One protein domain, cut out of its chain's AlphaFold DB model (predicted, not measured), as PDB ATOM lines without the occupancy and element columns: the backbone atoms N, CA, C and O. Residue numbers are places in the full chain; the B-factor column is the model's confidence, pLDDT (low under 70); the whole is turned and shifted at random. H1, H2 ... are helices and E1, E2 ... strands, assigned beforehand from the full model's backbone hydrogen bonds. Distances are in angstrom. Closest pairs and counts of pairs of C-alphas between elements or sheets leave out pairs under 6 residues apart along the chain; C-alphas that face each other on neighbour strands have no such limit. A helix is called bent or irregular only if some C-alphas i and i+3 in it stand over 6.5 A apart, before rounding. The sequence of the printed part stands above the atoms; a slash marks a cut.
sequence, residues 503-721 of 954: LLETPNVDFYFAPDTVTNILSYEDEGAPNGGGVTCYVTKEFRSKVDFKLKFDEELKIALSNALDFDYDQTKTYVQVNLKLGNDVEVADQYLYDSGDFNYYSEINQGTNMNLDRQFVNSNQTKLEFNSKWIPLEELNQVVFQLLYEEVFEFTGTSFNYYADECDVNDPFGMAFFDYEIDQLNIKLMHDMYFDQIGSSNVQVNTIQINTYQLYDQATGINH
ATOM      1  N   LEU A 503     206.298 215.460 180.917       94.75
ATOM      2  CA  LEU A 503     207.121 215.823 179.776       94.75
ATOM      3  C   LEU A 503     207.978 214.614 179.378       94.75
ATOM      4  O   LEU A 503     208.738 214.088 180.196       94.75
ATOM      5  N   LEU A 504     207.820 214.137 178.144       95.19
ATOM      6  CA  LEU A 504     208.543 212.963 177.655       95.19
ATOM      7  C   LEU A 504     210.010 213.290 177.388       95.19
ATOM      8  O   LEU A 504     210.885 212.544 177.809       95.19
ATOM      9  N   GLU A 505     210.269 214.405 176.707       93.75
ATOM     10  CA  GLU A 505     211.608 214.812 176.284       93.75
ATOM     11  C   GLU A 505     211.896 216.257 176.693       93.75
ATOM     12  O   GLU A 505     211.020 217.120 176.588       93.75
ATOM     13  N   THR A 506     213.122 216.520 177.146       91.31
ATOM     14  CA  THR A 506     213.627 217.882 177.367       91.31
ATOM     15  C   THR A 506     213.556 218.644 176.039       91.31
ATOM     16  O   THR A 506     214.064 218.141 175.033       91.31
ATOM     17  N   PRO A 507     212.897 219.815 175.978       88.69
ATOM     18  CA  PRO A 507     212.650 220.483 174.711       88.69
ATOM     19  C   PRO A 507     213.938 221.022 174.108       88.69
ATOM     20  O   PRO A 507     214.744 221.648 174.796       88.69
ATOM     21  N   ASN A 508     214.071 220.849 172.798       86.56
ATOM     22  CA  ASN A 508     215.068 221.556 172.016       86.56
ATOM     23  C   ASN A 508     214.550 222.969 171.698       86.56
ATOM     24  O   ASN A 508     213.431 223.129 171.198       86.56
ATOM     25  N   VAL A 509     215.343 223.994 172.009       90.25
ATOM     26  CA  VAL A 509     214.963 225.400 171.826       90.25
ATOM     27  C   VAL A 509     215.975 226.126 170.951       90.25
ATOM     28  O   VAL A 509     217.186 225.983 171.119       90.25
ATOM     29  N   ASP A 510     215.465 226.956 170.045       89.81
ATOM     30  CA  ASP A 510     216.270 227.960 169.366       89.81
ATOM     31  C   ASP A 510     216.569 229.077 170.360       89.81
ATOM     32  O   ASP A 510     215.658 229.660 170.960       89.81
ATOM     33  N   PHE A 511     217.849 229.384 170.523       90.12
ATOM     34  CA  PHE A 511     218.331 230.240 171.593       90.12
ATOM     35  C   PHE A 511     219.336 231.263 171.063       90.12
ATOM     36  O   PHE A 511     220.237 230.922 170.295       90.12
ATOM     37  N   TYR A 512     219.184 232.512 171.492       92.38
ATOM     38  CA  TYR A 512     220.135 233.589 171.251       92.38
ATOM     39  C   TYR A 512     220.284 234.444 172.508       92.38
ATOM     40  O   TYR A 512     219.293 234.881 173.097       92.38
ATOM     41  N   PHE A 513     221.527 234.711 172.888       92.12
ATOM     42  CA  PHE A 513     221.877 235.582 173.999       92.12
ATOM     43  C   PHE A 513     223.136 236.368 173.651       92.12
ATOM     44  O   PHE A 513     224.182 235.792 173.342       92.12
ATOM     45  N   ALA A 514     223.024 237.691 173.693       89.94
ATOM     46  CA  ALA A 514     224.135 238.602 173.484       89.94
ATOM     47  C   ALA A 514     224.094 239.714 174.543       89.94
ATOM     48  O   ALA A 514     223.259 240.621 174.432       89.94
ATOM     49  N   PRO A 515     224.972 239.652 175.558       85.75
ATOM     50  CA  PRO A 515     225.281 240.809 176.378       85.75
ATOM     51  C   PRO A 515     226.220 241.735 175.589       85.75
ATOM     52  O   PRO A 515     227.144 241.276 174.912       85.75
ATOM     53  N   ASP A 516     225.959 243.035 175.633       80.38
ATOM     54  CA  ASP A 516     226.797 244.072 175.034       80.38
ATOM     55  C   ASP A 516     226.907 245.245 176.008       80.38
ATOM     56  O   ASP A 516     225.913 245.916 176.292       80.38
ATOM     57  N   THR A 517     228.112 245.504 176.511       67.94
ATOM     58  CA  THR A 517     228.388 246.682 177.334       67.94
ATOM     59  C   THR A 517     229.123 247.734 176.516       67.94
ATOM     60  O   THR A 517     230.240 247.524 176.036       67.94
ATOM     61  N   VAL A 518     228.526 248.922 176.419       68.81
ATOM     62  CA  VAL A 518     229.123 250.091 175.769       68.81
ATOM     63  C   VAL A 518     229.379 251.183 176.802       68.81
ATOM     64  O   VAL A 518     228.502 251.563 177.573       68.81
ATOM     65  N   THR A 519     230.585 251.746 176.785       61.22
ATOM     66  CA  THR A 519     230.946 252.903 177.614       61.22
ATOM     67  C   THR A 519     230.848 254.195 176.812       61.22
ATOM     68  O   THR A 519     231.535 254.338 175.795       61.22
ATOM     69  N   ASN A 520     230.078 255.166 177.297       62.94
ATOM     70  CA  ASN A 520     230.044 256.527 176.770       62.94
ATOM     71  C   ASN A 520     230.579 257.513 177.817       62.94
ATOM     72  O   ASN A 520     230.192 257.507 178.982       62.94
ATOM     73  N   ILE A 521     231.475 258.410 177.403       58.47
ATOM     74  CA  ILE A 521     231.987 259.470 178.282       58.47
ATOM     75  C   ILE A 521     231.117 260.715 178.086       58.47
ATOM     76  O   ILE A 521     231.185 261.359 177.037       58.47
ATOM     77  N   LEU A 522     230.323 261.072 179.097       61.34
ATOM     78  CA  LEU A 522     229.560 262.320 179.151       61.34
ATOM     79  C   LEU A 522     230.351 263.352 179.975       61.34
ATOM     80  O   LEU A 522     230.082 263.585 181.150       61.34
ATOM     81  N   SER A 523     231.375 263.973 179.384       54.97
ATOM     82  CA  SER A 523     232.156 265.005 180.084       54.97
ATOM     83  C   SER A 523     231.418 266.349 180.123       54.97
ATOM     84  O   SER A 523     230.997 266.843 179.073       54.97
ATOM     85  N   TYR A 524     231.358 266.994 181.292       60.12
ATOM     86  CA  TYR A 524     230.967 268.399 181.435       60.12
ATOM     87  C   TYR A 524     232.063 269.179 182.178       60.12
ATOM     88  O   TYR A 524     232.519 268.762 183.238       60.12
ATOM     89  N   GLU A 525     232.496 270.311 181.624       52.66
ATOM     90  CA  GLU A 525     233.418 271.244 182.284       52.66
ATOM     91  C   GLU A 525     232.616 272.251 183.119       52.66
ATOM     92  O   GLU A 525     231.767 272.954 182.569       52.66
ATOM     93  N   ASP A 526     232.917 272.385 184.416       52.94
ATOM     94  CA  ASP A 526     232.536 273.581 185.176       52.94
ATOM     95  C   ASP A 526     233.796 274.328 185.636       52.94
ATOM     96  O   ASP A 526     234.622 273.829 186.408       52.94
ATOM     97  N   GLU A 527     233.977 275.530 185.091       54.59
ATOM     98  CA  GLU A 527     235.130 276.391 185.326       54.59
ATOM     99  C   GLU A 527     234.954 277.190 186.620       54.59
ATOM    100  O   GLU A 527     234.193 278.156 186.703       54.59
ATOM    101  N   GLY A 528     235.774 276.880 187.620       51.88
ATOM    102  CA  GLY A 528     235.929 277.743 188.783       51.88
ATOM    103  C   GLY A 528     237.357 277.744 189.286       51.88
ATOM    104  O   GLY A 528     237.643 277.056 190.253       51.88
ATOM    105  N   ALA A 529     238.252 278.521 188.665       54.69
ATOM    106  CA  ALA A 529     239.645 278.644 189.099       54.69
ATOM    107  C   ALA A 529     239.757 279.287 190.501       54.69
ATOM    108  O   ALA A 529     239.582 280.506 190.628       54.69
ATOM    109  N   PRO A 530     240.143 278.550 191.564       51.31
ATOM    110  CA  PRO A 530     240.492 279.154 192.835       51.31
ATOM    111  C   PRO A 530     242.012 279.345 192.835       51.31
ATOM    112  O   PRO A 530     242.752 278.383 192.989       51.31
ATOM    113  N   ASN A 531     242.478 280.579 192.606       53.25
ATOM    114  CA  ASN A 531     243.848 281.088 192.830       53.25
ATOM    115  C   ASN A 531     244.907 280.030 193.246       53.25
ATOM    116  O   ASN A 531     245.300 279.973 194.411       53.25
ATOM    117  N   GLY A 532     245.365 279.196 192.303       61.78
ATOM    118  CA  GLY A 532     246.228 278.049 192.626       61.78
ATOM    119  C   GLY A 532     246.734 277.197 191.452       61.78
ATOM    120  O   GLY A 532     247.698 276.465 191.638       61.78
ATOM    121  N   GLY A 533     246.170 277.332 190.244       70.62
ATOM    122  CA  GLY A 533     246.751 276.785 189.005       70.62
ATOM    123  C   GLY A 533     246.316 275.374 188.584       70.62
ATOM    124  O   GLY A 533     246.846 274.898 187.590       70.62
ATOM    125  N   GLY A 534     245.375 274.733 189.282       72.38
ATOM    126  CA  GLY A 534     244.736 273.488 188.828       72.38
ATOM    127  C   GLY A 534     243.240 273.663 188.566       72.38
ATOM    128  O   GLY A 534     242.632 274.623 189.052       72.38
ATOM    129  N   VAL A 535     242.672 272.736 187.799       72.75
ATOM    130  CA  VAL A 535     241.244 272.619 187.492       72.75
ATOM    131  C   VAL A 535     240.722 271.374 188.209       72.75
ATOM    132  O   VAL A 535     241.282 270.286 188.072       72.75
ATOM    133  N   THR A 536     239.670 271.538 189.007       75.75
ATOM    134  CA  THR A 536     238.896 270.401 189.513       75.75
ATOM    135  C   THR A 536     237.842 270.077 188.469       75.75
ATOM    136  O   THR A 536     236.999 270.920 188.178       75.75
ATOM    137  N   CYS A 537     237.901 268.875 187.916       73.88
ATOM    138  CA  CYS A 537     236.959 268.380 186.930       73.88
ATOM    139  C   CYS A 537     235.971 267.420 187.589       73.88
ATOM    140  O   CYS A 537     236.372 266.557 188.373       73.88
ATOM    141  N   TYR A 538     234.696 267.564 187.239       76.94
ATOM    142  CA  TYR A 538     233.657 266.583 187.526       76.94
ATOM    143  C   TYR A 538     233.442 265.788 186.242       76.94
ATOM    144  O   TYR A 538     233.032 266.347 185.230       76.94
ATOM    145  N   VAL A 539     233.801 264.509 186.251       74.88
ATOM    146  CA  VAL A 539     233.657 263.641 185.079       74.88
ATOM    147  C   VAL A 539     232.552 262.649 185.381       74.88
ATOM    148  O   VAL A 539     232.673 261.872 186.327       74.88
ATOM    149  N   THR A 540     231.503 262.667 184.564       77.50
ATOM    150  CA  THR A 540     230.465 261.640 184.588       77.50
ATOM    151  C   THR A 540     230.758 260.618 183.489       77.50
ATOM    152  O   THR A 540     230.895 260.964 182.312       77.50
ATOM    153  N   LYS A 541     230.912 259.352 183.871       78.06
ATOM    154  CA  LYS A 541     231.013 258.219 182.947       78.06
ATOM    155  C   LYS A 541     229.678 257.492 182.921       78.06
ATOM    156  O   LYS A 541     229.111 257.231 183.977       78.06
ATOM    157  N   GLU A 542     229.192 257.203 181.722       80.19
ATOM    158  CA  GLU A 542     227.963 256.453 181.491       80.19
ATOM    159  C   GLU A 542     228.336 255.067 180.952       80.19
ATOM    160  O   GLU A 542     229.015 254.942 179.928       80.19
ATOM    161  N   PHE A 543     227.894 254.025 181.640       78.06
ATOM    162  CA  PHE A 543     228.015 252.641 181.200       78.06
ATOM    163  C   PHE A 543     226.625 252.158 180.816       78.06
ATOM    164  O   PHE A 543     225.703 252.243 181.623       78.06
ATOM    165  N   ARG A 544     226.469 251.677 179.585       81.38
ATOM    166  CA  ARG A 544     225.226 251.080 179.099       81.38
ATOM    167  C   ARG A 544     225.446 249.591 178.923       81.38
ATOM    168  O   ARG A 544     226.195 249.199 178.030       81.38
ATOM    169  N   SER A 545     224.810 248.789 179.765       83.50
ATOM    170  CA  SER A 545     224.719 247.345 179.567       83.50
ATOM    171  C   SER A 545     223.448 247.034 178.806       83.50
ATOM    172  O   SER A 545     222.369 247.505 179.165       83.50
ATOM    173  N   LYS A 546     223.565 246.256 177.739       88.75
ATOM    174  CA  LYS A 546     222.440 245.809 176.936       88.75
ATOM    175  C   LYS A 546     222.407 244.294 176.909       88.75
ATOM    176  O   LYS A 546     223.396 243.645 176.591       88.75
ATOM    177  N   VAL A 547     221.232 243.738 177.158       90.56
ATOM    178  CA  VAL A 547     220.954 242.313 177.011       90.56
ATOM    179  C   VAL A 547     219.941 242.131 175.891       90.56
ATOM    180  O   VAL A 547     218.824 242.651 175.964       90.56
ATOM    181  N   ASP A 548     220.332 241.389 174.855       91.56
ATOM    182  CA  ASP A 548     219.422 240.868 173.831       91.56
ATOM    183  C   ASP A 548     219.299 239.352 173.997       91.56
ATOM    184  O   ASP A 548     220.229 238.595 173.709       91.56
ATOM    185  N   PHE A 549     218.143 238.919 174.490       93.88
ATOM    186  CA  PHE A 549     217.791 237.518 174.676       93.88
ATOM    187  C   PHE A 549     216.596 237.168 173.794       93.88
ATOM    188  O   PHE A 549     215.585 237.879 173.789       93.88
ATOM    189  N   LYS A 550     216.694 236.043 173.080       94.00
ATOM    190  CA  LYS A 550     215.607 235.466 172.282       94.00
ATOM    191  C   LYS A 550     215.560 233.958 172.477       94.00
ATOM    192  O   LYS A 550     216.580 233.279 172.390       94.00
ATOM    193  N   LEU A 551     214.357 233.434 172.674       93.62
ATOM    194  CA  LEU A 551     214.094 232.004 172.759       93.62
ATOM    195  C   LEU A 551     212.847 231.652 171.952       93.62
ATOM    196  O   LEU A 551     211.832 232.348 172.024       93.62
ATOM    197  N   LYS A 552     212.908 230.561 171.190       92.19
ATOM    198  CA  LYS A 552     211.776 230.022 170.427       92.19
ATOM    199  C   LYS A 552     211.778 228.493 170.494       92.19
ATOM    200  O   LYS A 552     212.826 227.859 170.494       92.19
ATOM    201  N   PHE A 553     210.588 227.903 170.508       90.31
ATOM    202  CA  PHE A 553     210.406 226.459 170.375       90.31
ATOM    203  C   PHE A 553     210.199 226.105 168.899       90.31
ATOM    204  O   PHE A 553     209.188 226.504 168.316       90.31
ATOM    205  N   ASP A 554     211.151 225.399 168.286       77.00
ATOM    206  CA  ASP A 554     211.033 224.934 166.891       77.00
ATOM    207  C   ASP A 554     210.592 223.465 166.802       77.00
ATOM    208  O   ASP A 554     209.890 223.075 165.868       77.00
ATOM    209  N   GLU A 555     210.928 222.665 167.817       81.75
ATOM    210  CA  GLU A 555     210.482 221.281 167.963       81.75
ATOM    211  C   GLU A 555     209.304 221.163 168.937       81.75
ATOM    212  O   GLU A 555     209.179 221.929 169.895       81.75
ATOM    213  N   GLU A 556     208.433 220.186 168.682       80.81
ATOM    214  CA  GLU A 556     207.231 219.950 169.479       80.81
ATOM    215  C   GLU A 556     207.547 219.519 170.910       80.81
ATOM    216  O   GLU A 556     208.308 218.580 171.158       80.81
ATOM    217  N   LEU A 557     206.911 220.199 171.865       89.00
ATOM    218  CA  LEU A 557     206.986 219.858 173.277       89.00
ATOM    219  C   LEU A 557     206.148 218.599 173.545       89.00
ATOM    220  O   LEU A 557     204.926 218.662 173.667       89.00
ATOM    221  N   LYS A 558     206.812 217.447 173.668       92.75
ATOM    222  CA  LYS A 558     206.155 216.141 173.839       92.75
ATOM    223  C   LYS A 558     205.593 215.958 175.250       92.75
ATOM    224  O   LYS A 558     206.247 215.383 176.121       92.75
ATOM    225  N   ILE A 559     204.368 216.427 175.480       94.81
ATOM    226  CA  ILE A 559     203.644 216.266 176.750       94.81
ATOM    227  C   ILE A 559     202.672 215.093 176.644       94.81
ATOM    228  O   ILE A 559     201.782 215.101 175.800       94.81
ATOM    229  N   ALA A 560     202.787 214.116 177.540       95.12
ATOM    230  CA  ALA A 560     201.867 212.985 177.612       95.12
ATOM    231  C   ALA A 560     200.855 213.157 178.749       95.12
ATOM    232  O   ALA A 560     201.238 213.394 179.898       95.12
ATOM    233  N   LEU A 561     199.573 212.960 178.433       94.62
ATOM    234  CA  LEU A 561     198.485 212.843 179.403       94.62
ATOM    235  C   LEU A 561     198.176 211.366 179.692       94.62
ATOM    236  O   LEU A 561     198.329 210.495 178.829       94.62
ATOM    237  N   SER A 562     197.752 211.079 180.924       93.81
ATOM    238  CA  SER A 562     197.397 209.729 181.366       93.81
ATOM    239  C   SER A 562     196.070 209.249 180.786       93.81
ATOM    240  O   SER A 562     195.002 209.706 181.189       93.81
ATOM    241  N   ASN A 563     196.105 208.242 179.912       90.00
ATOM    242  CA  ASN A 563     194.880 207.619 179.394       90.00
ATOM    243  C   ASN A 563     194.126 206.763 180.416       90.00
ATOM    244  O   ASN A 563     193.039 206.269 180.115       90.00
ATOM    245  N   ALA A 564     194.689 206.546 181.608       89.44
ATOM    246  CA  ALA A 564     193.949 205.944 182.713       89.44
ATOM    247  C   ALA A 564     192.898 206.911 183.300       89.44
ATOM    248  O   ALA A 564     192.062 206.492 184.106       89.44
ATOM    249  N   LEU A 565     192.943 208.190 182.906       92.38
ATOM    250  CA  LEU A 565     192.037 209.247 183.336       92.38
ATOM    251  C   LEU A 565     191.063 209.632 182.217       92.38
ATOM    252  O   LEU A 565     191.356 209.540 181.027       92.38
ATOM    253  N   ASP A 566     189.891 210.096 182.626       93.19
ATOM    254  CA  ASP A 566     188.794 210.551 181.781       93.19
ATOM    255  C   ASP A 566     188.888 212.059 181.513       93.19
ATOM    256  O   ASP A 566     188.031 212.825 181.941       93.19
ATOM    257  N   PHE A 567     189.966 212.502 180.860       93.94
ATOM    258  CA  PHE A 567     190.158 213.915 180.523       93.94
ATOM    259  C   PHE A 567     189.065 214.451 179.587       93.94
ATOM    260  O   PHE A 567     188.789 213.877 178.533       93.94
ATOM    261  N   ASP A 568     188.536 215.623 179.931       93.81
ATOM    262  CA  ASP A 568     187.787 216.483 179.019       93.81
ATOM    263  C   ASP A 568     188.809 217.279 178.191       93.81
ATOM    264  O   ASP A 568     189.342 218.302 178.635       93.81
ATOM    265  N   TYR A 569     189.139 216.763 177.006       91.56
ATOM    266  CA  TYR A 569     190.140 217.351 176.109       91.56
ATOM    267  C   TYR A 569     189.718 218.707 175.523       91.56
ATOM    268  O   TYR A 569     190.586 219.470 175.104       91.56
ATOM    269  N   ASP A 570     188.422 219.040 175.520       91.12
ATOM    270  CA  ASP A 570     187.941 220.336 175.025       91.12
ATOM    271  C   ASP A 570     188.236 221.460 176.038       91.12
ATOM    272  O   ASP A 570     188.460 222.616 175.661       91.12
ATOM    273  N   GLN A 571     188.237 221.129 177.335       88.69
ATOM    274  CA  GLN A 571     188.527 222.070 178.422       88.69
ATOM    275  C   GLN A 571     189.972 222.001 178.929       88.69
ATOM    276  O   GLN A 571     190.482 223.009 179.419       88.69
ATOM    277  N   THR A 572     190.635 220.848 178.818       88.06
ATOM    278  CA  THR A 572     191.990 220.640 179.344       88.06
ATOM    279  C   THR A 572     193.034 221.381 178.517       88.06
ATOM    280  O   THR A 572     193.241 221.092 177.339       88.06
ATOM    281  N   LYS A 573     193.753 222.315 179.147       88.44
ATOM    282  CA  LYS A 573     194.744 223.169 178.479       88.44
ATOM    283  C   LYS A 573     196.064 223.184 179.221       88.44
ATOM    284  O   LYS A 573     196.104 223.185 180.448       88.44
ATOM    285  N   THR A 574     197.147 223.249 178.456       89.44
ATOM    286  CA  THR A 574     198.485 223.477 178.993       89.44
ATOM    287  C   THR A 574     198.973 224.853 178.576       89.44
ATOM    288  O   THR A 574     198.806 225.256 177.425       89.44
ATOM    289  N   TYR A 575     199.575 225.562 179.521       87.25
ATOM    290  CA  TYR A 575     200.186 226.866 179.326       87.25
ATOM    291  C   TYR A 575     201.672 226.797 179.657       87.25
ATOM    292  O   TYR A 575     202.080 226.061 180.553       87.25
ATOM    293  N   VAL A 576     202.472 227.594 178.962       91.12
ATOM    294  CA  VAL A 576     203.927 227.621 179.076       91.12
ATOM    295  C   VAL A 576     204.387 229.029 179.436       91.12
ATOM    296  O   VAL A 576     203.919 230.009 178.858       91.12
ATOM    297  N   GLN A 577     205.300 229.131 180.395       90.25
ATOM    298  CA  GLN A 577     205.980 230.369 180.771       90.25
ATOM    299  C   GLN A 577     207.492 230.138 180.773       90.25
ATOM    300  O   GLN A 577     207.969 229.111 181.255       90.25
ATOM    301  N   VAL A 578     208.243 231.120 180.280       94.31
ATOM    302  CA  VAL A 578     209.706 231.165 180.361       94.31
ATOM    303  C   VAL A 578     210.108 232.085 181.510       94.31
ATOM    304  O   VAL A 578     209.606 233.207 181.625       94.31
ATOM    305  N   ASN A 579     211.005 231.597 182.361       92.81
ATOM    306  CA  ASN A 579     211.599 232.328 183.475       92.81
ATOM    307  C   ASN A 579     213.112 232.404 183.255       92.81
ATOM    308  O   ASN A 579     213.766 231.370 183.127       92.81
ATOM    309  N   LEU A 580     213.643 233.621 183.198       95.25
ATOM    310  CA  LEU A 580     215.056 233.906 182.967       95.25
ATOM    311  C   LEU A 580     215.605 234.661 184.174       95.25
ATOM    312  O   LEU A 580     215.059 235.698 184.548       95.25
ATOM    313  N   LYS A 581     216.692 234.161 184.755       93.31
ATOM    314  CA  LYS A 581     217.463 234.863 185.775       93.31
ATOM    315  C   LYS A 581     218.812 235.255 185.209       93.31
ATOM    316  O   LYS A 581     219.527 234.407 184.675       93.31
ATOM    317  N   LEU A 582     219.130 236.532 185.343       92.62
ATOM    318  CA  LEU A 582     220.404 237.111 184.958       92.62
ATOM    319  C   LEU A 582     221.143 237.559 186.211       92.62
ATOM    320  O   LEU A 582     220.520 238.096 187.131       92.62
ATOM    321  N   GLY A 583     222.450 237.367 186.218       89.19
ATOM    322  CA  GLY A 583     223.345 237.855 187.251       89.19
ATOM    323  C   GLY A 583     224.519 238.584 186.619       89.19
ATOM    324  O   GLY A 583     224.955 238.240 185.523       89.19
ATOM    325  N   ASN A 584     225.031 239.601 187.298       84.69
ATOM    326  CA  ASN A 584     226.403 240.046 187.095       84.69
ATOM    327  C   ASN A 584     227.177 239.812 188.396       84.69
ATOM    328  O   ASN A 584     226.713 240.138 189.494       84.69
ATOM    329  N   ASP A 585     228.331 239.155 188.287       67.38
ATOM    330  CA  ASP A 585     229.154 238.854 189.450       67.38
ATOM    331  C   ASP A 585     230.207 239.946 189.606       67.38
ATOM    332  O   ASP A 585     231.062 240.154 188.740       67.38
ATOM    333  N   VAL A 586     230.117 240.693 190.702       55.78
ATOM    334  CA  VAL A 586     230.960 241.856 190.935       55.78
ATOM    335  C   VAL A 586     231.897 241.573 192.119       55.78
ATOM    336  O   VAL A 586     231.583 241.719 193.300       55.78
ATOM    337  N   GLU A 587     233.132 241.187 191.798       50.12
ATOM    338  CA  GLU A 587     234.240 241.176 192.759       50.12
ATOM    339  C   GLU A 587     234.829 242.598 192.838       50.12
ATOM    340  O   GLU A 587     235.881 242.899 192.265       50.12
ATOM    341  N   VAL A 588     234.144 243.533 193.515       47.72
ATOM    342  CA  VAL A 588     234.785 244.821 193.835       47.72
ATOM    343  C   VAL A 588     235.905 244.513 194.817       47.72
ATOM    344  O   VAL A 588     235.653 244.160 195.969       47.72
ATOM    345  N   ALA A 589     237.161 244.638 194.390       48.91
ATOM    346  CA  ALA A 589     238.259 244.680 195.343       48.91
ATOM    347  C   ALA A 589     237.929 245.777 196.374       48.91
ATOM    348  O   ALA A 589     237.674 246.908 195.962       48.91
ATOM    349  N   ASP A 590     237.959 245.458 197.677       48.19
ATOM    350  CA  ASP A 590     237.585 246.293 198.850       48.19
ATOM    351  C   ASP A 590     238.185 247.728 198.900       48.19
ATOM    352  O   ASP A 590     238.024 248.470 199.868       48.19
ATOM    353  N   GLN A 591     238.948 248.129 197.889       45.84
ATOM    354  CA  GLN A 591     239.741 249.345 197.799       45.84
ATOM    355  C   GLN A 591     238.969 250.560 197.255       45.84
ATOM    356  O   GLN A 591     239.492 251.670 197.342       45.84
ATOM    357  N   TYR A 592     237.744 250.389 196.743       51.66
ATOM    358  CA  TYR A 592     236.950 251.461 196.125       51.66
ATOM    359  C   TYR A 592     235.599 251.666 196.828       51.66
ATOM    360  O   TYR A 592     234.535 251.493 196.246       51.66
ATOM    361  N   LEU A 593     235.643 252.037 198.112       45.59
ATOM    362  CA  LEU A 593     234.473 252.483 198.877       45.59
ATOM    363  C   LEU A 593     234.058 253.896 198.426       45.59
ATOM    364  O   LEU A 593     234.441 254.887 199.049       45.59
ATOM    365  N   TYR A 594     233.323 253.989 197.320       54.34
ATOM    366  CA  TYR A 594     232.602 255.207 196.941       54.34
ATOM    367  C   TYR A 594     231.267 255.283 197.700       54.34
ATOM    368  O   TYR A 594     230.691 254.256 198.056       54.34
ATOM    369  N   ASP A 595     230.801 256.498 197.996       54.19
ATOM    370  CA  ASP A 595     229.528 256.718 198.691       54.19
ATOM    371  C   ASP A 595     228.373 256.422 197.717       54.19
ATOM    372  O   ASP A 595     228.436 256.794 196.543       54.19
ATOM    373  N   SER A 596     227.302 255.766 198.170       51.75
ATOM    374  CA  SER A 596     226.201 255.320 197.291       51.75
ATOM    375  C   SER A 596     225.454 256.473 196.602       51.75
ATOM    376  O   SER A 596     224.620 256.238 195.735       51.75
ATOM    377  N   GLY A 597     225.722 257.720 197.005       55.62
ATOM    378  CA  GLY A 597     225.168 258.933 196.405       55.62
ATOM    379  C   GLY A 597     225.821 259.381 195.090       55.62
ATOM    380  O   GLY A 597     225.274 260.281 194.457       55.62
ATOM    381  N   ASP A 598     226.944 258.780 194.676       58.88
ATOM    382  CA  ASP A 598     227.682 259.162 193.452       58.88
ATOM    383  C   ASP A 598     227.285 258.344 192.204       58.88
ATOM    384  O   ASP A 598     227.811 258.575 191.108       58.88
ATOM    385  N   PHE A 599     226.344 257.406 192.365       59.91
ATOM    386  CA  PHE A 599     225.816 256.557 191.301       59.91
ATOM    387  C   PHE A 599     224.351 256.887 191.020       59.91
ATOM    388  O   PHE A 599     223.501 256.736 191.899       59.91
ATOM    389  N   ASN A 600     224.040 257.281 189.781       63.72
ATOM    390  CA  ASN A 600     222.660 257.218 189.302       63.72
ATOM    391  C   ASN A 600     222.454 255.897 188.570       63.72
ATOM    392  O   ASN A 600     223.263 255.495 187.732       63.72
ATOM    393  N   TYR A 601     221.341 255.255 188.896       64.94
ATOM    394  CA  TYR A 601     220.954 253.961 188.371       64.94
ATOM    395  C   TYR A 601     219.569 254.069 187.737       64.94
ATOM    396  O   TYR A 601     218.612 254.477 188.405       64.94
ATOM    397  N   TYR A 602     219.453 253.706 186.462       72.44
ATOM    398  CA  TYR A 602     218.159 253.548 185.807       72.44
ATOM    399  C   TYR A 602     218.198 252.441 184.756       72.44
ATOM    400  O   TYR A 602     219.208 252.204 184.100       72.44
ATOM    401  N   SER A 603     217.064 251.764 184.597       73.19
ATOM    402  CA  SER A 603     216.878 250.695 183.619       73.19
ATOM    403  C   SER A 603     215.782 251.060 182.628       73.19
ATOM    404  O   SER A 603     214.719 251.541 183.030       73.19
ATOM    405  N   GLU A 604     215.998 250.753 181.357       73.12
ATOM    406  CA  GLU A 604     215.030 250.914 180.282       73.12
ATOM    407  C   GLU A 604     214.705 249.543 179.670       73.12
ATOM    408  O   GLU A 604     215.578 248.802 179.221       73.12
ATOM    409  N   ILE A 605     213.418 249.187 179.643       69.75
ATOM    410  CA  ILE A 605     212.936 248.016 178.900       69.75
ATOM    411  C   ILE A 605     212.426 248.515 177.552       69.75
ATOM    412  O   ILE A 605     211.467 249.289 177.488       69.75
ATOM    413  N   ASN A 606     213.072 248.081 176.472       74.06
ATOM    414  CA  ASN A 606     212.765 248.550 175.125       74.06
ATOM    415  C   ASN A 606     211.426 247.998 174.598       74.06
ATOM    416  O   ASN A 606     211.005 246.884 174.936       74.06
ATOM    417  N   GLN A 607     210.785 248.763 173.702       63.59
ATOM    418  CA  GLN A 607     209.672 248.268 172.881       63.59
ATOM    419  C   GLN A 607     210.141 247.047 172.078       63.59
ATOM    420  O   GLN A 607     211.270 247.029 171.593       63.59
ATOM    421  N   GLY A 608     209.296 246.024 171.940       68.25
ATOM    422  CA  GLY A 608     209.714 244.756 171.328       68.25
ATOM    423  C   GLY A 608     209.941 243.611 172.323       68.25
ATOM    424  O   GLY A 608     210.162 242.475 171.920       68.25
ATOM    425  N   THR A 609     209.901 243.901 173.625       83.06
ATOM    426  CA  THR A 609     210.065 242.915 174.703       83.06
ATOM    427  C   THR A 609     208.716 242.315 175.104       83.06
ATOM    428  O   THR A 609     207.723 243.031 175.245       83.06
ATOM    429  N   ASN A 610     208.670 241.002 175.336       86.94
ATOM    430  CA  ASN A 610     207.498 240.317 175.902       86.94
ATOM    431  C   ASN A 610     207.801 239.545 177.202       86.94
ATOM    432  O   ASN A 610     206.939 238.819 177.712       86.94
ATOM    433  N   MET A 611     208.994 239.753 177.759       89.19
ATOM    434  CA  MET A 611     209.379 239.341 179.105       89.19
ATOM    435  C   MET A 611     209.297 240.521 180.076       89.19
ATOM    436  O   MET A 611     209.714 241.629 179.763       89.19
ATOM    437  N   ASN A 612     208.766 240.293 181.271       84.81
ATOM    438  CA  ASN A 612     208.589 241.343 182.269       84.81
ATOM    439  C   ASN A 612     209.557 241.125 183.422       84.81
ATOM    440  O   ASN A 612     209.665 240.001 183.912       84.81
ATOM    441  N   LEU A 613     210.202 242.198 183.880       83.69
ATOM    442  CA  LEU A 613     210.962 242.175 185.125       83.69
ATOM    443  C   LEU A 613     209.992 241.881 186.280       83.69
ATOM    444  O   LEU A 613     209.009 242.603 186.482       83.69
ATOM    445  N   ASP A 614     210.237 240.775 186.977       76.44
ATOM    446  CA  ASP A 614     209.457 240.317 188.127       76.44
ATOM    447  C   ASP A 614     210.158 240.674 189.433       76.44
ATOM    448  O   ASP A 614     209.541 241.222 190.347       76.44
ATOM    449  N   ARG A 615     211.467 240.404 189.510       72.94
ATOM    450  CA  ARG A 615     212.285 240.730 190.678       72.94
ATOM    451  C   ARG A 615     213.612 241.318 190.258       72.94
ATOM    452  O   ARG A 615     214.217 240.897 189.279       72.94
ATOM    453  N   GLN A 616     214.067 242.260 191.062       77.31
ATOM    454  CA  GLN A 616     215.391 242.832 190.971       77.31
ATOM    455  C   GLN A 616     215.985 242.834 192.372       77.31
ATOM    456  O   GLN A 616     215.367 243.322 193.319       77.31
ATOM    457  N   PHE A 617     217.177 242.274 192.490       71.31
ATOM    458  CA  PHE A 617     217.977 242.306 193.696       71.31
ATOM    459  C   PHE A 617     219.287 243.005 193.366       71.31
ATOM    460  O   PHE A 617     220.059 242.514 192.550       71.31
ATOM    461  N   VAL A 618     219.514 244.157 193.988       68.19
ATOM    462  CA  VAL A 618     220.763 244.909 193.863       68.19
ATOM    463  C   VAL A 618     221.399 244.922 195.242       68.19
ATOM    464  O   VAL A 618     220.829 245.487 196.177       68.19
ATOM    465  N   ASN A 619     222.553 244.280 195.391       63.28
ATOM    466  CA  ASN A 619     223.426 244.511 196.539       63.28
ATOM    467  C   ASN A 619     224.606 245.398 196.099       63.28
ATOM    468  O   ASN A 619     224.705 245.768 194.932       63.28
ATOM    469  N   SER A 620     225.498 245.773 197.019       58.72
ATOM    470  CA  SER A 620     226.620 246.666 196.682       58.72
ATOM    471  C   SER A 620     227.558 246.102 195.602       58.72
ATOM    472  O   SER A 620     228.337 246.858 195.028       58.72
ATOM    473  N   ASN A 621     227.498 244.789 195.348       64.44
ATOM    474  CA  ASN A 621     228.480 244.019 194.600       64.44
ATOM    475  C   ASN A 621     227.869 242.960 193.652       64.44
ATOM    476  O   ASN A 621     228.600 242.066 193.262       64.44
ATOM    477  N   GLN A 622     226.569 242.952 193.352       71.06
ATOM    478  CA  GLN A 622     225.887 241.980 192.482       71.06
ATOM    479  C   GLN A 622     224.480 242.502 192.181       71.06
ATOM    480  O   GLN A 622     223.723 242.848 193.099       71.06
ATOM    481  N   THR A 623     224.101 242.464 190.912       78.94
ATOM    482  CA  THR A 623     222.726 242.650 190.455       78.94
ATOM    483  C   THR A 623     222.196 241.319 189.946       78.94
ATOM    484  O   THR A 623     222.778 240.687 189.069       78.94
ATOM    485  N   LYS A 624     221.057 240.897 190.495       84.94
ATOM    486  CA  LYS A 624     220.298 239.736 190.029       84.94
ATOM    487  C   LYS A 624     218.933 240.180 189.542       84.94
ATOM    488  O   LYS A 624     218.174 240.814 190.281       84.94
ATOM    489  N   LEU A 625     218.614 239.825 188.310       87.31
ATOM    490  CA  LEU A 625     217.364 240.168 187.647       87.31
ATOM    491  C   LEU A 625     216.593 238.892 187.338       87.31
ATOM    492  O   LEU A 625     217.149 237.940 186.802       87.31
ATOM    493  N   GLU A 626     215.302 238.871 187.644       87.38
ATOM    494  CA  GLU A 626     214.401 237.773 187.307       87.38
ATOM    495  C   GLU A 626     213.297 238.285 186.386       87.38
ATOM    496  O   GLU A 626     212.509 239.158 186.757       87.38
ATOM    497  N   PHE A 627     213.225 237.711 185.189       89.88
ATOM    498  CA  PHE A 627     212.245 238.031 184.164       89.88
ATOM    499  C   PHE A 627     211.295 236.854 183.931       89.88
ATOM    500  O   PHE A 627     211.716 235.702 183.834       89.88
ATOM    501  N   ASN A 628     210.006 237.153 183.769       87.06
ATOM    502  CA  ASN A 628     208.965 236.176 183.452       87.06
ATOM    503  C   ASN A 628     208.217 236.572 182.175       87.06
ATOM    504  O   ASN A 628     207.795 237.721 182.007       87.06
ATOM    505  N   SER A 629     207.989 235.608 181.285       89.31
ATOM    506  CA  SER A 629     207.049 235.781 180.175       89.31
ATOM    507  C   SER A 629     205.596 235.718 180.656       89.31
ATOM    508  O   SER A 629     205.297 235.276 181.768       89.31
ATOM    509  N   LYS A 630     204.653 236.087 179.786       85.88
ATOM    510  CA  LYS A 630     203.245 235.704 179.978       85.88
ATOM    511  C   LYS A 630     203.073 234.194 179.779       85.88
ATOM    512  O   LYS A 630     203.899 233.556 179.127       85.88
ATOM    513  N   TRP A 631     201.995 233.649 180.338       84.62
ATOM    514  CA  TRP A 631     201.553 232.280 180.078       84.62
ATOM    515  C   TRP A 631     201.003 232.177 178.654       84.62
ATOM    516  O   TRP A 631     200.017 232.837 178.325       84.62
ATOM    517  N   ILE A 632     201.640 231.354 177.826       88.50
ATOM    518  CA  ILE A 632     201.272 231.117 176.429       88.50
ATOM    519  C   ILE A 632     200.606 229.741 176.318       88.50
ATOM    520  O   ILE A 632     201.164 228.773 176.833       88.50
ATOM    521  N   PRO A 633     199.428 229.608 175.686       90.69
ATOM    522  CA  PRO A 633     198.835 228.300 175.419       90.69
ATOM    523  C   PRO A 633     199.784 227.408 174.606       90.69
ATOM    524  O   PRO A 633     200.441 227.892 173.686       90.69
ATOM    525  N   LEU A 634     199.813 226.105 174.894       91.44
ATOM    526  CA  LEU A 634     200.663 225.136 174.188       91.44
ATOM    527  C   LEU A 634     200.496 225.219 172.661       91.44
ATOM    528  O   LEU A 634     201.485 225.230 171.934       91.44
ATOM    529  N   GLU A 635     199.255 225.380 172.196       89.25
ATOM    530  CA  GLU A 635     198.902 225.473 170.773       89.25
ATOM    531  C   GLU A 635     199.507 226.696 170.047       89.25
ATOM    532  O   GLU A 635     199.601 226.709 168.821       89.25
ATOM    533  N   GLU A 636     199.931 227.725 170.785       89.38
ATOM    534  CA  GLU A 636     200.534 228.950 170.237       89.38
ATOM    535  C   GLU A 636     202.053 229.010 170.465       89.38
ATOM    536  O   GLU A 636     202.716 229.907 169.947       89.38
ATOM    537  N   LEU A 637     202.626 228.060 171.215       91.19
ATOM    538  CA  LEU A 637     203.993 228.143 171.738       91.19
ATOM    539  C   LEU A 637     205.055 228.335 170.649       91.19
ATOM    540  O   LEU A 637     205.948 229.164 170.793       91.19
ATOM    541  N   ASN A 638     204.947 227.604 169.544       89.69
ATOM    542  CA  ASN A 638     205.908 227.683 168.442       89.69
ATOM    543  C   ASN A 638     205.714 228.884 167.514       89.69
ATOM    544  O   ASN A 638     206.507 229.108 166.598       89.69
ATOM    545  N   GLN A 639     204.653 229.654 167.744       90.44
ATOM    546  CA  GLN A 639     204.420 230.923 167.075       90.44
ATOM    547  C   GLN A 639     204.995 232.087 167.874       90.44
ATOM    548  O   GLN A 639     205.058 233.190 167.340       90.44
ATOM    549  N   VAL A 640     205.417 231.854 169.121       91.44
ATOM    550  CA  VAL A 640     205.904 232.892 170.026       91.44
ATOM    551  C   VAL A 640     207.428 232.878 170.110       91.44
ATOM    552  O   VAL A 640     208.050 231.862 170.406       91.44
ATOM    553  N   VAL A 641     208.031 234.047 169.897       93.50
ATOM    554  CA  VAL A 641     209.413 234.340 170.292       93.50
ATOM    555  C   VAL A 641     209.388 235.021 171.650       93.50
ATOM    556  O   VAL A 641     208.799 236.092 171.787       93.50
ATOM    557  N   PHE A 642     210.025 234.419 172.648       94.12
ATOM    558  CA  PHE A 642     210.273 235.042 173.944       94.12
ATOM    559  C   PHE A 642     211.476 235.964 173.795       94.12
ATOM    560  O   PHE A 642     212.573 235.487 173.527       94.12
ATOM    561  N   GLN A 643     211.266 237.270 173.920       93.62
ATOM    562  CA  GLN A 643     212.293 238.277 173.691       93.62
ATOM    563  C   GLN A 643     212.413 239.224 174.881       93.62
ATOM    564  O   GLN A 643     211.411 239.756 175.372       93.62
ATOM    565  N   LEU A 644     213.660 239.466 175.283       93.38
ATOM    566  CA  LEU A 644     214.058 240.486 176.241       93.38
ATOM    567  C   LEU A 644     215.098 241.403 175.594       93.38
ATOM    568  O   LEU A 644     216.175 240.959 175.213       93.38
ATOM    569  N   LEU A 645     214.750 242.685 175.493       90.38
ATOM    570  CA  LEU A 645     215.662 243.778 175.173       90.38
ATOM    571  C   LEU A 645     215.768 244.673 176.406       90.38
ATOM    572  O   LEU A 645     214.963 245.593 176.591       90.38
ATOM    573  N   TYR A 646     216.736 244.364 177.259       89.12
ATOM    574  CA  TYR A 646     216.981 245.086 178.501       89.12
ATOM    575  C   TYR A 646     218.189 245.998 178.332       89.12
ATOM    576  O   TYR A 646     219.218 245.564 177.821       89.12
ATOM    577  N   GLU A 647     218.054 247.258 178.724       86.19
ATOM    578  CA  GLU A 647     219.156 248.210 178.770       86.19
ATOM    579  C   GLU A 647     219.243 248.799 180.174       86.19
ATOM    580  O   GLU A 647     218.248 249.219 180.765       86.19
ATOM    581  N   GLU A 648     220.445 248.825 180.719       81.88
ATOM    582  CA  GLU A 648     220.732 249.344 182.042       81.88
ATOM    583  C   GLU A 648     221.816 250.398 181.929       81.88
ATOM    584  O   GLU A 648     222.846 250.182 181.285       81.88
ATOM    585  N   VAL A 649     221.567 251.554 182.537       80.00
ATOM    586  CA  VAL A 649     222.477 252.688 182.482       80.00
ATOM    587  C   VAL A 649     223.003 252.984 183.876       80.00
ATOM    588  O   VAL A 649     222.246 253.267 184.810       80.00
ATOM    589  N   PHE A 650     224.324 252.944 183.993       76.38
ATOM    590  CA  PHE A 650     225.057 253.314 185.191       76.38
ATOM    591  C   PHE A 650     225.780 254.626 184.935       76.38
ATOM    592  O   PHE A 650     226.660 254.705 184.077       76.38
ATOM    593  N   GLU A 651     225.441 255.657 185.697       78.06
ATOM    594  CA  GLU A 651     226.175 256.915 185.669       78.06
ATOM    595  C   GLU A 651     227.030 257.027 186.924       78.06
ATOM    596  O   GLU A 651     226.520 257.026 188.043       78.06
ATOM    597  N   PHE A 652     228.337 257.166 186.729       76.56
ATOM    598  CA  PHE A 652     229.303 257.397 187.792       76.56
ATOM    599  C   PHE A 652     229.866 258.805 187.669       76.56
ATOM    600  O   PHE A 652     230.472 259.133 186.647       76.56
ATOM    601  N   THR A 653     229.713 259.628 188.705       76.94
ATOM    602  CA  THR A 653     230.312 260.969 188.732       76.94
ATOM    603  C   THR A 653     231.505 261.003 189.677       76.94
ATOM    604  O   THR A 653     231.360 260.933 190.891       76.94
ATOM    605  N   GLY A 654     232.704 261.146 189.114       76.00
ATOM    606  CA  GLY A 654     233.948 261.266 189.867       76.00
ATOM    607  C   GLY A 654     234.521 262.681 189.836       76.00
ATOM    608  O   GLY A 654     234.252 263.470 188.929       76.00
ATOM    609  N   THR A 655     235.380 262.989 190.810       75.94
ATOM    610  CA  THR A 655     236.201 264.207 190.788       75.94
ATOM    611  C   THR A 655     237.650 263.872 190.457       75.94
ATOM    612  O   THR A 655     238.246 262.970 191.042       75.94
ATOM    613  N   SER A 656     238.232 264.611 189.514       76.94
ATOM    614  CA  SER A 656     239.646 264.517 189.144       76.94
ATOM    615  C   SER A 656     240.289 265.895 189.248       76.94
ATOM    616  O   SER A 656     239.676 266.904 188.898       76.94
ATOM    617  N   PHE A 657     241.515 265.965 189.762       76.62
ATOM    618  CA  PHE A 657     242.270 267.213 189.848       76.62
ATOM    619  C   PHE A 657     243.440 267.158 188.877       76.62
ATOM    620  O   PHE A 657     244.362 266.365 189.075       76.62
ATOM    621  N   ASN A 658     243.435 268.038 187.875       75.75
ATOM    622  CA  ASN A 658     244.517 268.138 186.901       75.75
ATOM    623  C   ASN A 658     244.994 269.578 186.712       75.75
ATOM    624  O   ASN A 658     244.279 270.548 186.959       75.75
ATOM    625  N   TYR A 659     246.251 269.720 186.289       75.81
ATOM    626  CA  TYR A 659     246.832 271.026 185.957       75.81
ATOM    627  C   TYR A 659     246.393 271.528 184.576       75.81
ATOM    628  O   TYR A 659     246.452 272.731 184.316       75.81
ATOM    629  N   TYR A 660     245.939 270.617 183.717       73.06
ATOM    630  CA  TYR A 660     245.478 270.888 182.366       73.06
ATOM    631  C   TYR A 660     244.067 270.316 182.181       73.06
ATOM    632  O   TYR A 660     243.786 269.211 182.639       73.06
ATOM    633  N   ALA A 661     243.174 271.082 181.550       65.56
ATOM    634  CA  ALA A 661     241.777 270.683 181.352       65.56
ATOM    635  C   ALA A 661     241.644 269.457 180.425       65.56
ATOM    636  O   ALA A 661     240.773 268.618 180.617       65.56
ATOM    637  N   ASP A 662     242.566 269.306 179.473       70.81
ATOM    638  CA  ASP A 662     242.659 268.184 178.536       70.81
ATOM    639  C   ASP A 662     243.156 266.869 179.165       70.81
ATOM    640  O   ASP A 662     243.093 265.828 178.516       70.81
ATOM    641  N   GLU A 663     243.597 266.886 180.427       71.88
ATOM    642  CA  GLU A 663     244.008 265.690 181.181       71.88
ATOM    643  C   GLU A 663     242.931 265.201 182.164       71.88
ATOM    644  O   GLU A 663     243.170 264.273 182.938       71.88
ATOM    645  N   CYS A 664     241.740 265.807 182.157       70.12
ATOM    646  CA  CYS A 664     240.646 265.426 183.043       70.12
ATOM    647  C   CYS A 664     240.040 264.067 182.679       70.12
ATOM    648  O   CYS A 664     239.080 263.972 181.923       70.12
ATOM    649  N   ASP A 665     240.586 263.019 183.289       73.06
ATOM    650  CA  ASP A 665     240.026 261.672 183.306       73.06
ATOM    651  C   ASP A 665     239.893 261.192 184.756       73.06
ATOM    652  O   ASP A 665     240.668 261.573 185.645       73.06
ATOM    653  N   VAL A 666     238.887 260.364 184.997       71.38
ATOM    654  CA  VAL A 666     238.739 259.605 186.236       71.38
ATOM    655  C   VAL A 666     239.000 258.164 185.847       71.38
ATOM    656  O   VAL A 666     238.285 257.647 184.996       71.38
ATOM    657  N   ASN A 667     240.021 257.521 186.420       71.06
ATOM    658  CA  ASN A 667     240.276 256.106 186.141       71.06
ATOM    659  C   ASN A 667     238.975 255.323 186.293       71.06
ATOM    660  O   ASN A 667     238.306 255.479 187.310       71.06
ATOM    661  N   ASP A 668     238.638 254.535 185.272       68.81
ATOM    662  CA  ASP A 668     237.498 253.632 185.338       68.81
ATOM    663  C   ASP A 668     237.725 252.674 186.518       68.81
ATOM    664  O   ASP A 668     238.707 251.921 186.493       68.81
ATOM    665  N   PRO A 669     236.924 252.767 187.595       63.31
ATOM    666  CA  PRO A 669     237.094 251.874 188.728       63.31
ATOM    667  C   PRO A 669     236.611 250.453 188.396       63.31
ATOM    668  O   PRO A 669     236.932 249.528 189.142       63.31
ATOM    669  N   PHE A 670     235.901 250.265 187.278       67.12
ATOM    670  CA  PHE A 670     235.316 249.000 186.856       67.12
ATOM    671  C   PHE A 670     235.939 248.521 185.533       67.12
ATOM    672  O   PHE A 670     236.423 249.299 184.718       67.12
ATOM    673  N   GLY A 671     235.995 247.209 185.305       67.62
ATOM    674  CA  GLY A 671     236.244 246.688 183.955       67.62
ATOM    675  C   GLY A 671     234.935 246.691 183.164       67.62
ATOM    676  O   GLY A 671     233.898 246.492 183.772       67.62
ATOM    677  N   MET A 672     234.939 246.840 181.833       67.94
ATOM    678  CA  MET A 672     233.677 246.779 181.057       67.94
ATOM    679  C   MET A 672     232.896 245.469 181.284       67.94
ATOM    680  O   MET A 672     231.675 245.500 181.332       67.94
ATOM    681  N   ALA A 673     233.603 244.359 181.530       67.50
ATOM    682  CA  ALA A 673     233.004 243.065 181.868       67.50
ATOM    683  C   ALA A 673     232.193 243.067 183.184       67.50
ATOM    684  O   ALA A 673     231.440 242.142 183.436       67.50
ATOM    685  N   PHE A 674     232.335 244.102 184.021       70.88
ATOM    686  CA  PHE A 674     231.574 244.291 185.262       70.88
ATOM    687  C   PHE A 674     230.069 244.425 185.016       70.88
ATOM    688  O   PHE A 674     229.262 244.066 185.867       70.88
ATOM    689  N   PHE A 675     229.696 244.992 183.869       73.56
ATOM    690  CA  PHE A 675     228.305 245.275 183.537       73.56
ATOM    691  C   PHE A 675     227.706 244.216 182.605       73.56
ATOM    692  O   PHE A 675     226.518 244.292 182.295       73.56
ATOM    693  N   ASP A 676     228.499 243.230 182.176       81.62
ATOM    694  CA  ASP A 676     228.011 242.139 181.343       81.62
ATOM    695  C   ASP A 676     227.164 241.195 182.201       81.62
ATOM    696  O   ASP A 676     227.613 240.666 183.218       81.62
ATOM    697  N   TYR A 677     225.915 241.001 181.787       88.31
ATOM    698  CA  TYR A 677     225.049 240.005 182.397       88.31
ATOM    699  C   TYR A 677     225.372 238.619 181.861       88.31
ATOM    700  O   TYR A 677     225.477 238.407 180.651       88.31
ATOM    701  N   GLU A 678     225.412 237.662 182.773       90.69
ATOM    702  CA  GLU A 678     225.388 236.244 182.476       90.69
ATOM    703  C   GLU A 678     224.010 235.675 182.814       90.69
ATOM    704  O   GLU A 678     223.222 236.248 183.575       90.69
ATOM    705  N   ILE A 679     223.688 234.540 182.202       92.50
ATOM    706  CA  ILE A 679     222.507 233.781 182.590       92.50
ATOM    707  C   ILE A 679     222.884 232.995 183.839       92.50
ATOM    708  O   ILE A 679     223.757 232.138 183.773       92.50
ATOM    709  N   ASP A 680     222.188 233.247 184.944       91.81
ATOM    710  CA  ASP A 680     222.285 232.423 186.151       91.81
ATOM    711  C   ASP A 680     221.445 231.152 185.960       91.81
ATOM    712  O   ASP A 680     221.868 230.036 186.270       91.81
ATOM    713  N   GLN A 681     220.215 231.327 185.456       92.12
ATOM    714  CA  GLN A 681     219.222 230.260 185.360       92.12
ATOM    715  C   GLN A 681     218.198 230.522 184.246       92.12
ATOM    716  O   GLN A 681     217.678 231.629 184.113       92.12
ATOM    717  N   LEU A 682     217.824 229.480 183.505       95.38
ATOM    718  CA  LEU A 682     216.722 229.498 182.542       95.38
ATOM    719  C   LEU A 682     215.788 228.314 182.795       95.38
ATOM    720  O   LEU A 682     216.200 227.155 182.719       95.38
ATOM    721  N   ASN A 683     214.513 228.610 183.042       92.12
ATOM    722  CA  ASN A 683     213.491 227.616 183.351       92.12
ATOM    723  C   ASN A 683     212.287 227.725 182.413       92.12
ATOM    724  O   ASN A 683     211.856 228.823 182.045       92.12
ATOM    725  N   ILE A 684     211.665 226.581 182.141       92.38
ATOM    726  CA  ILE A 684     210.333 226.491 181.543       92.38
ATOM    727  C   ILE A 684     209.354 226.033 182.615       92.38
ATOM    728  O   ILE A 684     209.566 225.021 183.280       92.38
ATOM    729  N   LYS A 685     208.243 226.749 182.761       87.56
ATOM    730  CA  LYS A 685     207.125 226.349 183.614       87.56
ATOM    731  C   LYS A 685     205.961 225.899 182.743       87.56
ATOM    732  O   LYS A 685     205.539 226.635 181.854       87.56
ATOM    733  N   LEU A 686     205.428 224.720 183.027       85.12
ATOM    734  CA  LEU A 686     204.229 224.171 182.403       85.12
ATOM    735  C   LEU A 686     203.095 224.200 183.423       85.12
ATOM    736  O   LEU A 686     203.235 223.648 184.509       85.12
ATOM    737  N   MET A 687     201.984 224.848 183.089       83.94
ATOM    738  CA  MET A 687     200.754 224.837 183.877       83.94
ATOM    739  C   MET A 687     199.709 224.004 183.149       83.94
ATOM    740  O   MET A 687     199.252 224.381 182.073       83.94
ATOM    741  N   HIS A 688     199.301 222.904 183.762       82.69
ATOM    742  CA  HIS A 688     198.278 222.002 183.259       82.69
ATOM    743  C   HIS A 688     196.960 222.294 183.977       82.69
ATOM    744  O   HIS A 688     196.817 221.999 185.163       82.69
ATOM    745  N   ASP A 689     196.009 222.892 183.266       82.25
ATOM    746  CA  ASP A 689     194.643 223.151 183.719       82.25
ATOM    747  C   ASP A 689     193.746 222.022 183.207       82.25
ATOM    748  O   ASP A 689     193.334 222.006 182.047       82.25
ATOM    749  N   MET A 690     193.534 221.022 184.058       83.75
ATOM    750  CA  MET A 690     192.986 219.722 183.684       83.75
ATOM    751  C   MET A 690     191.544 219.579 184.158       83.75
ATOM    752  O   MET A 690     191.235 219.796 185.332       83.75
ATOM    753  N   TYR A 691     190.672 219.167 183.242       87.75
ATOM    754  CA  TYR A 691     189.258 218.895 183.485       87.75
ATOM    755  C   TYR A 691     188.966 217.429 183.179       87.75
ATOM    756  O   TYR A 691     189.558 216.854 182.267       87.75
ATOM    757  N   PHE A 692     188.055 216.826 183.939       90.31
ATOM    758  CA  PHE A 692     187.690 215.415 183.795       90.31
ATOM    759  C   PHE A 692     186.189 215.269 183.543       90.31
ATOM    760  O   PHE A 692     185.402 216.076 184.035       90.31
ATOM    761  N   ASP A 693     185.767 214.247 182.806       92.38
ATOM    762  CA  ASP A 693     184.347 213.950 182.558       92.38
ATOM    763  C   ASP A 693     183.591 213.594 183.855       92.38
ATOM    764  O   ASP A 693     182.372 213.781 183.962       92.38
ATOM    765  N   GLN A 694     184.307 213.100 184.866       87.75
ATOM    766  CA  GLN A 694     183.770 212.778 186.180       87.75
ATOM    767  C   GLN A 694     183.132 213.981 186.881       87.75
ATOM    768  O   GLN A 694     183.705 215.061 187.038       87.75
ATOM    769  N   ILE A 695     181.944 213.726 187.427       85.12
ATOM    770  CA  ILE A 695     181.259 214.628 188.346       85.12
ATOM    771  C   ILE A 695     181.577 214.191 189.776       85.12
ATOM    772  O   ILE A 695     181.291 213.054 190.157       85.12
ATOM    773  N   GLY A 696     182.178 215.090 190.552       80.00
ATOM    774  CA  GLY A 696     182.570 214.834 191.934       80.00
ATOM    775  C   GLY A 696     181.385 214.786 192.898       80.00
ATOM    776  O   GLY A 696     180.231 215.052 192.542       80.00
ATOM    777  N   SER A 697     181.678 214.523 194.168       75.88
ATOM    778  CA  SER A 697     180.686 214.433 195.252       75.88
ATOM    779  C   SER A 697     179.889 215.726 195.466       75.88
ATOM    780  O   SER A 697     178.741 215.701 195.913       75.88
ATOM    781  N   SER A 698     180.479 216.861 195.090       72.75
ATOM    782  CA  SER A 698     179.863 218.191 195.121       72.75
ATOM    783  C   SER A 698     178.915 218.479 193.948       72.75
ATOM    784  O   SER A 698     178.348 219.572 193.880       72.75
ATOM    785  N   ASN A 699     178.710 217.516 193.039       75.81
ATOM    786  CA  ASN A 699     177.948 217.675 191.797       75.81
ATOM    787  C   ASN A 699     178.534 218.755 190.860       75.81
ATOM    788  O   ASN A 699     177.806 219.449 190.146       75.81
ATOM    789  N   VAL A 700     179.859 218.904 190.891       75.38
ATOM    790  CA  VAL A 700     180.655 219.763 190.006       75.38
ATOM    791  C   VAL A 700     181.639 218.877 189.247       75.38
ATOM    792  O   VAL A 700     182.081 217.857 189.775       75.38
ATOM    793  N   GLN A 701     181.950 219.252 188.005       81.44
ATOM    794  CA  GLN A 701     182.991 218.599 187.215       81.44
ATOM    795  C   GLN A 701     184.319 218.637 187.977       81.44
ATOM    796  O   GLN A 701     184.695 219.688 188.501       81.44
ATOM    797  N   VAL A 702     185.003 217.499 188.071       80.12
ATOM    798  CA  VAL A 702     186.307 217.453 188.734       80.12
ATOM    799  C   VAL A 702     187.324 218.172 187.855       80.12
ATOM    800  O   VAL A 702     187.387 217.960 186.645       80.12
ATOM    801  N   ASN A 703     188.128 219.029 188.473       79.44
ATOM    802  CA  ASN A 703     189.221 219.720 187.815       79.44
ATOM    803  C   ASN A 703     190.417 219.858 188.760       79.44
ATOM    804  O   ASN A 703     190.279 219.812 189.986       79.44
ATOM    805  N   THR A 704     191.600 220.025 188.186       76.00
ATOM    806  CA  THR A 704     192.844 220.211 188.932       76.00
ATOM    807  C   THR A 704     193.793 221.112 188.154       76.00
ATOM    808  O   THR A 704     193.710 221.206 186.931       76.00
ATOM    809  N   ILE A 705     194.708 221.762 188.867       74.00
ATOM    810  CA  ILE A 705     195.783 222.545 188.262       74.00
ATOM    811  C   ILE A 705     197.104 222.018 188.806       74.00
ATOM    812  O   ILE A 705     197.277 221.931 190.022       74.00
ATOM    813  N   GLN A 706     198.027 221.686 187.908       71.56
ATOM    814  CA  GLN A 706     199.396 221.311 188.253       71.56
ATOM    815  C   GLN A 706     200.379 222.234 187.548       71.56
ATOM    816  O   GLN A 706     200.141 222.641 186.413       71.56
ATOM    817  N   ILE A 707     201.463 222.586 188.236       75.69
ATOM    818  CA  ILE A 707     202.537 223.399 187.671       75.69
ATOM    819  C   ILE A 707     203.845 222.648 187.858       75.69
ATOM    820  O   ILE A 707     204.223 222.325 188.983       75.69
ATOM    821  N   ASN A 708     204.532 222.403 186.752       79.31
ATOM    822  CA  ASN A 708     205.804 221.703 186.695       79.31
ATOM    823  C   ASN A 708     206.854 222.678 186.160       79.31
ATOM    824  O   ASN A 708     206.607 223.377 185.181       79.31
ATOM    825  N   THR A 709     208.008 222.767 186.820       83.69
ATOM    826  CA  THR A 709     209.113 223.637 186.384       83.69
ATOM    827  C   THR A 709     210.281 222.769 185.962       83.69
ATOM    828  O   THR A 709     210.750 221.983 186.776       83.69
ATOM    829  N   TYR A 710     210.750 222.938 184.732       88.44
ATOM    830  CA  TYR A 710     211.882 222.227 184.146       88.44
ATOM    831  C   TYR A 710     213.037 223.209 183.950       88.44
ATOM    832  O   TYR A 710     212.833 224.311 183.429       88.44
ATOM    833  N   GLN A 711     214.239 222.826 184.375       89.81
ATOM    834  CA  GLN A 711     215.442 223.635 184.174       89.81
ATOM    835  C   GLN A 711     216.026 223.336 182.795       89.81
ATOM    836  O   GLN A 711     216.228 222.178 182.451       89.81
ATOM    837  N   LEU A 712     216.306 224.373 182.008       93.06
ATOM    838  CA  LEU A 712     217.079 224.233 180.772       93.06
ATOM    839  C   LEU A 712     218.549 224.576 180.979       93.06
ATOM    840  O   LEU A 712     219.416 223.992 180.335       93.06
ATOM    841  N   TYR A 713     218.823 225.529 181.862       94.06
ATOM    842  CA  TYR A 713     220.175 225.950 182.181       94.06
ATOM    843  C   TYR A 713     220.245 226.431 183.630       94.06
ATOM    844  O   TYR A 713     219.340 227.126 184.104       94.06
ATOM    845  N   ASP A 714     221.311 226.060 184.329       90.50
ATOM    846  CA  ASP A 714     221.634 226.518 185.678       90.50
ATOM    847  C   ASP A 714     223.153 226.480 185.872       90.50
ATOM    848  O   ASP A 714     223.774 225.413 185.925       90.50
ATOM    849  N   GLN A 715     223.745 227.669 185.981       87.69
ATOM    850  CA  GLN A 715     225.190 227.844 186.094       87.69
ATOM    851  C   GLN A 715     225.745 227.231 187.388       87.69
ATOM    852  O   GLN A 715     226.847 226.679 187.394       87.69
ATOM    853  N   ALA A 716     224.990 227.286 188.491       81.00
ATOM    854  CA  ALA A 716     225.460 226.854 189.807       81.00
ATOM    855  C   ALA A 716     225.508 225.326 189.936       81.00
ATOM    856  O   ALA A 716     226.381 224.783 190.619       81.00
ATOM    857  N   THR A 717     224.571 224.630 189.291       78.81
ATOM    858  CA  THR A 717     224.508 223.161 189.275       78.81
ATOM    859  C   THR A 717     225.217 222.547 188.064       78.81
ATOM    860  O   THR A 717     225.488 221.345 188.066       78.81
ATOM    861  N   GLY A 718     225.581 223.360 187.066       84.50
ATOM    862  CA  GLY A 718     226.241 222.922 185.833       84.50
ATOM    863  C   GLY A 718     225.290 222.254 184.836       84.50
ATOM    864  O   GLY A 718     225.745 221.510 183.964       84.50
ATOM    865  N   ILE A 719     223.981 222.481 184.971       86.31
ATOM    866  CA  ILE A 719     222.966 221.972 184.045       86.31
ATOM    867  C   ILE A 719     222.984 222.841 182.787       86.31
ATOM    868  O   ILE A 719     222.818 224.056 182.865       86.31
ATOM    869  N   ASN A 720     223.147 222.217 181.619       91.25
ATOM    870  CA  ASN A 720     223.065 222.897 180.331       91.25
ATOM    871  C   ASN A 720     222.424 221.976 179.276       91.25
ATOM    872  O   ASN A 720     223.076 221.087 178.727       91.25
ATOM    873  N   HIS A 721     221.137 222.197 179.013       89.75
ATOM    874  CA  HIS A 721     220.369 221.570 177.930       89.75
ATOM    875  C   HIS A 721     220.272 222.464 176.684       89.75
ATOM    876  O   HIS A 721     219.565 222.125 175.736       89.75
TER     877      HIS A 721
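AT A GLANCE: This is residues 503 to 721 of the 954 residues of the protein "T9SS type A sorting domain-containing protein" of Cryomorpha ignava (UniProt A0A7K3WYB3). Two twisted sheets make a long, rod-like sandwich, only partly face to face: the curled sheet E6 E7 E4 E9 E10 reaches to one end of the rod with the hairpin of E9 and E10, and the sheet E1 E2 E8 E5 reaches to the other end with the hairpin of E1 and E2. Two short helices accompany them, H1 beside E4 and H2 near E1 and E2. The printed part has 219 residues with ten named strands and two named helices, along the chain E1 E2 E3 E4 E5 E6 E7 H1 E8 H2 E9 E10; both sheets are all antiparallel, the one in the order E6 E7 E4 E9 E10 and the other in the order E1 E2 E8 E5, and the class is mostly strand. The whole is only just loose, close to extended, with a radius of gyration of the C-alphas of 25.2 A and spans of 91 by 35 by 33 A.

IN THESE COORDINATES: Start with the larger sheet: E6 is residues 611 to 619, E7 residues 622 to 629, and E4 residues 573 to 585, 39.4 A from first to last C-alpha. E9, residues 678 to 695, runs 49.5 A, and E10, residues 701 to 714, runs 39.5 A to C-alpha 714 at (221.634, 226.518, 185.678). In the other sheet, find C-alpha 509 at (214.963, 225.400, 171.826); from there E1 runs 44.0 A to residue 523. E2, residues 535 to 553, begins at (241.244, 272.619, 187.492) and is 58.1 A long; E8, residues 641 to 658, is 51.5 A long, and E5 is residues 599 to 605. E3, residues 559 to 561, pairs with no named strand. H1 is residues 634 to 639 and H2 residues 672 to 675. H1 is irregular, with C-alphas 635 and 638 7.7 A apart.

HOW THE PARTS SIT: In the larger sheet E6 and E10 are the edge strands. Look between the hairpin E6 and E7 for N 614 and O 626, 2.8 A apart. E7 and E4 have N 582 and O 625 at 2.8 A; E4 and E9 have N 577 and O 685 at 2.9 A; the hairpin E9 and E10 has N 686 and O 708 at 2.8 A. In the other sheet, the hairpin E1 and E2 has N 516 and O 546 at 2.8 A, E2 and E8 have N 545 and O 648 at 2.8 A, and E8 and E5 have N 604 and O 647 at 2.8 A. E6 bends by 55 degrees at residue 614, and E8 by 51 degrees at residue 655. The sheets form a sandwich, two sheets face to face, their best planes 18 degrees apart and their strands at 34 degrees; the closest C-alphas of E6 and E8 are those of Met 611 and Leu 644, 5.6 A. H1 is on the larger sheet at a height of 4.6 A, over none of its strands; the closest C-alphas of E4 and H1 are those of Tyr 575 and Leu 634, 5.4 A. H2 is on the sheet E1 E2 E8 E5 at a height of 7.7 A. In H1, 0 of 2 O i to N i+4 pairs and 2 of 3 O i to N i+3 pairs are within hydrogen-bond range; H2 is too short for an O i to N i+4 pair.

THE WHOLE: The two C-alphas farthest apart, those of Asn 531 and Ser 697, are 91.9 A apart. The printed part has no cut. The links E1 to E2, E3 to E4, E4 to E5 and E8 to H2 are long. Mean pLDDT of the printed part is 79.3; 47 residues are under 70, among them residues 517 to 532 and 585 to 601.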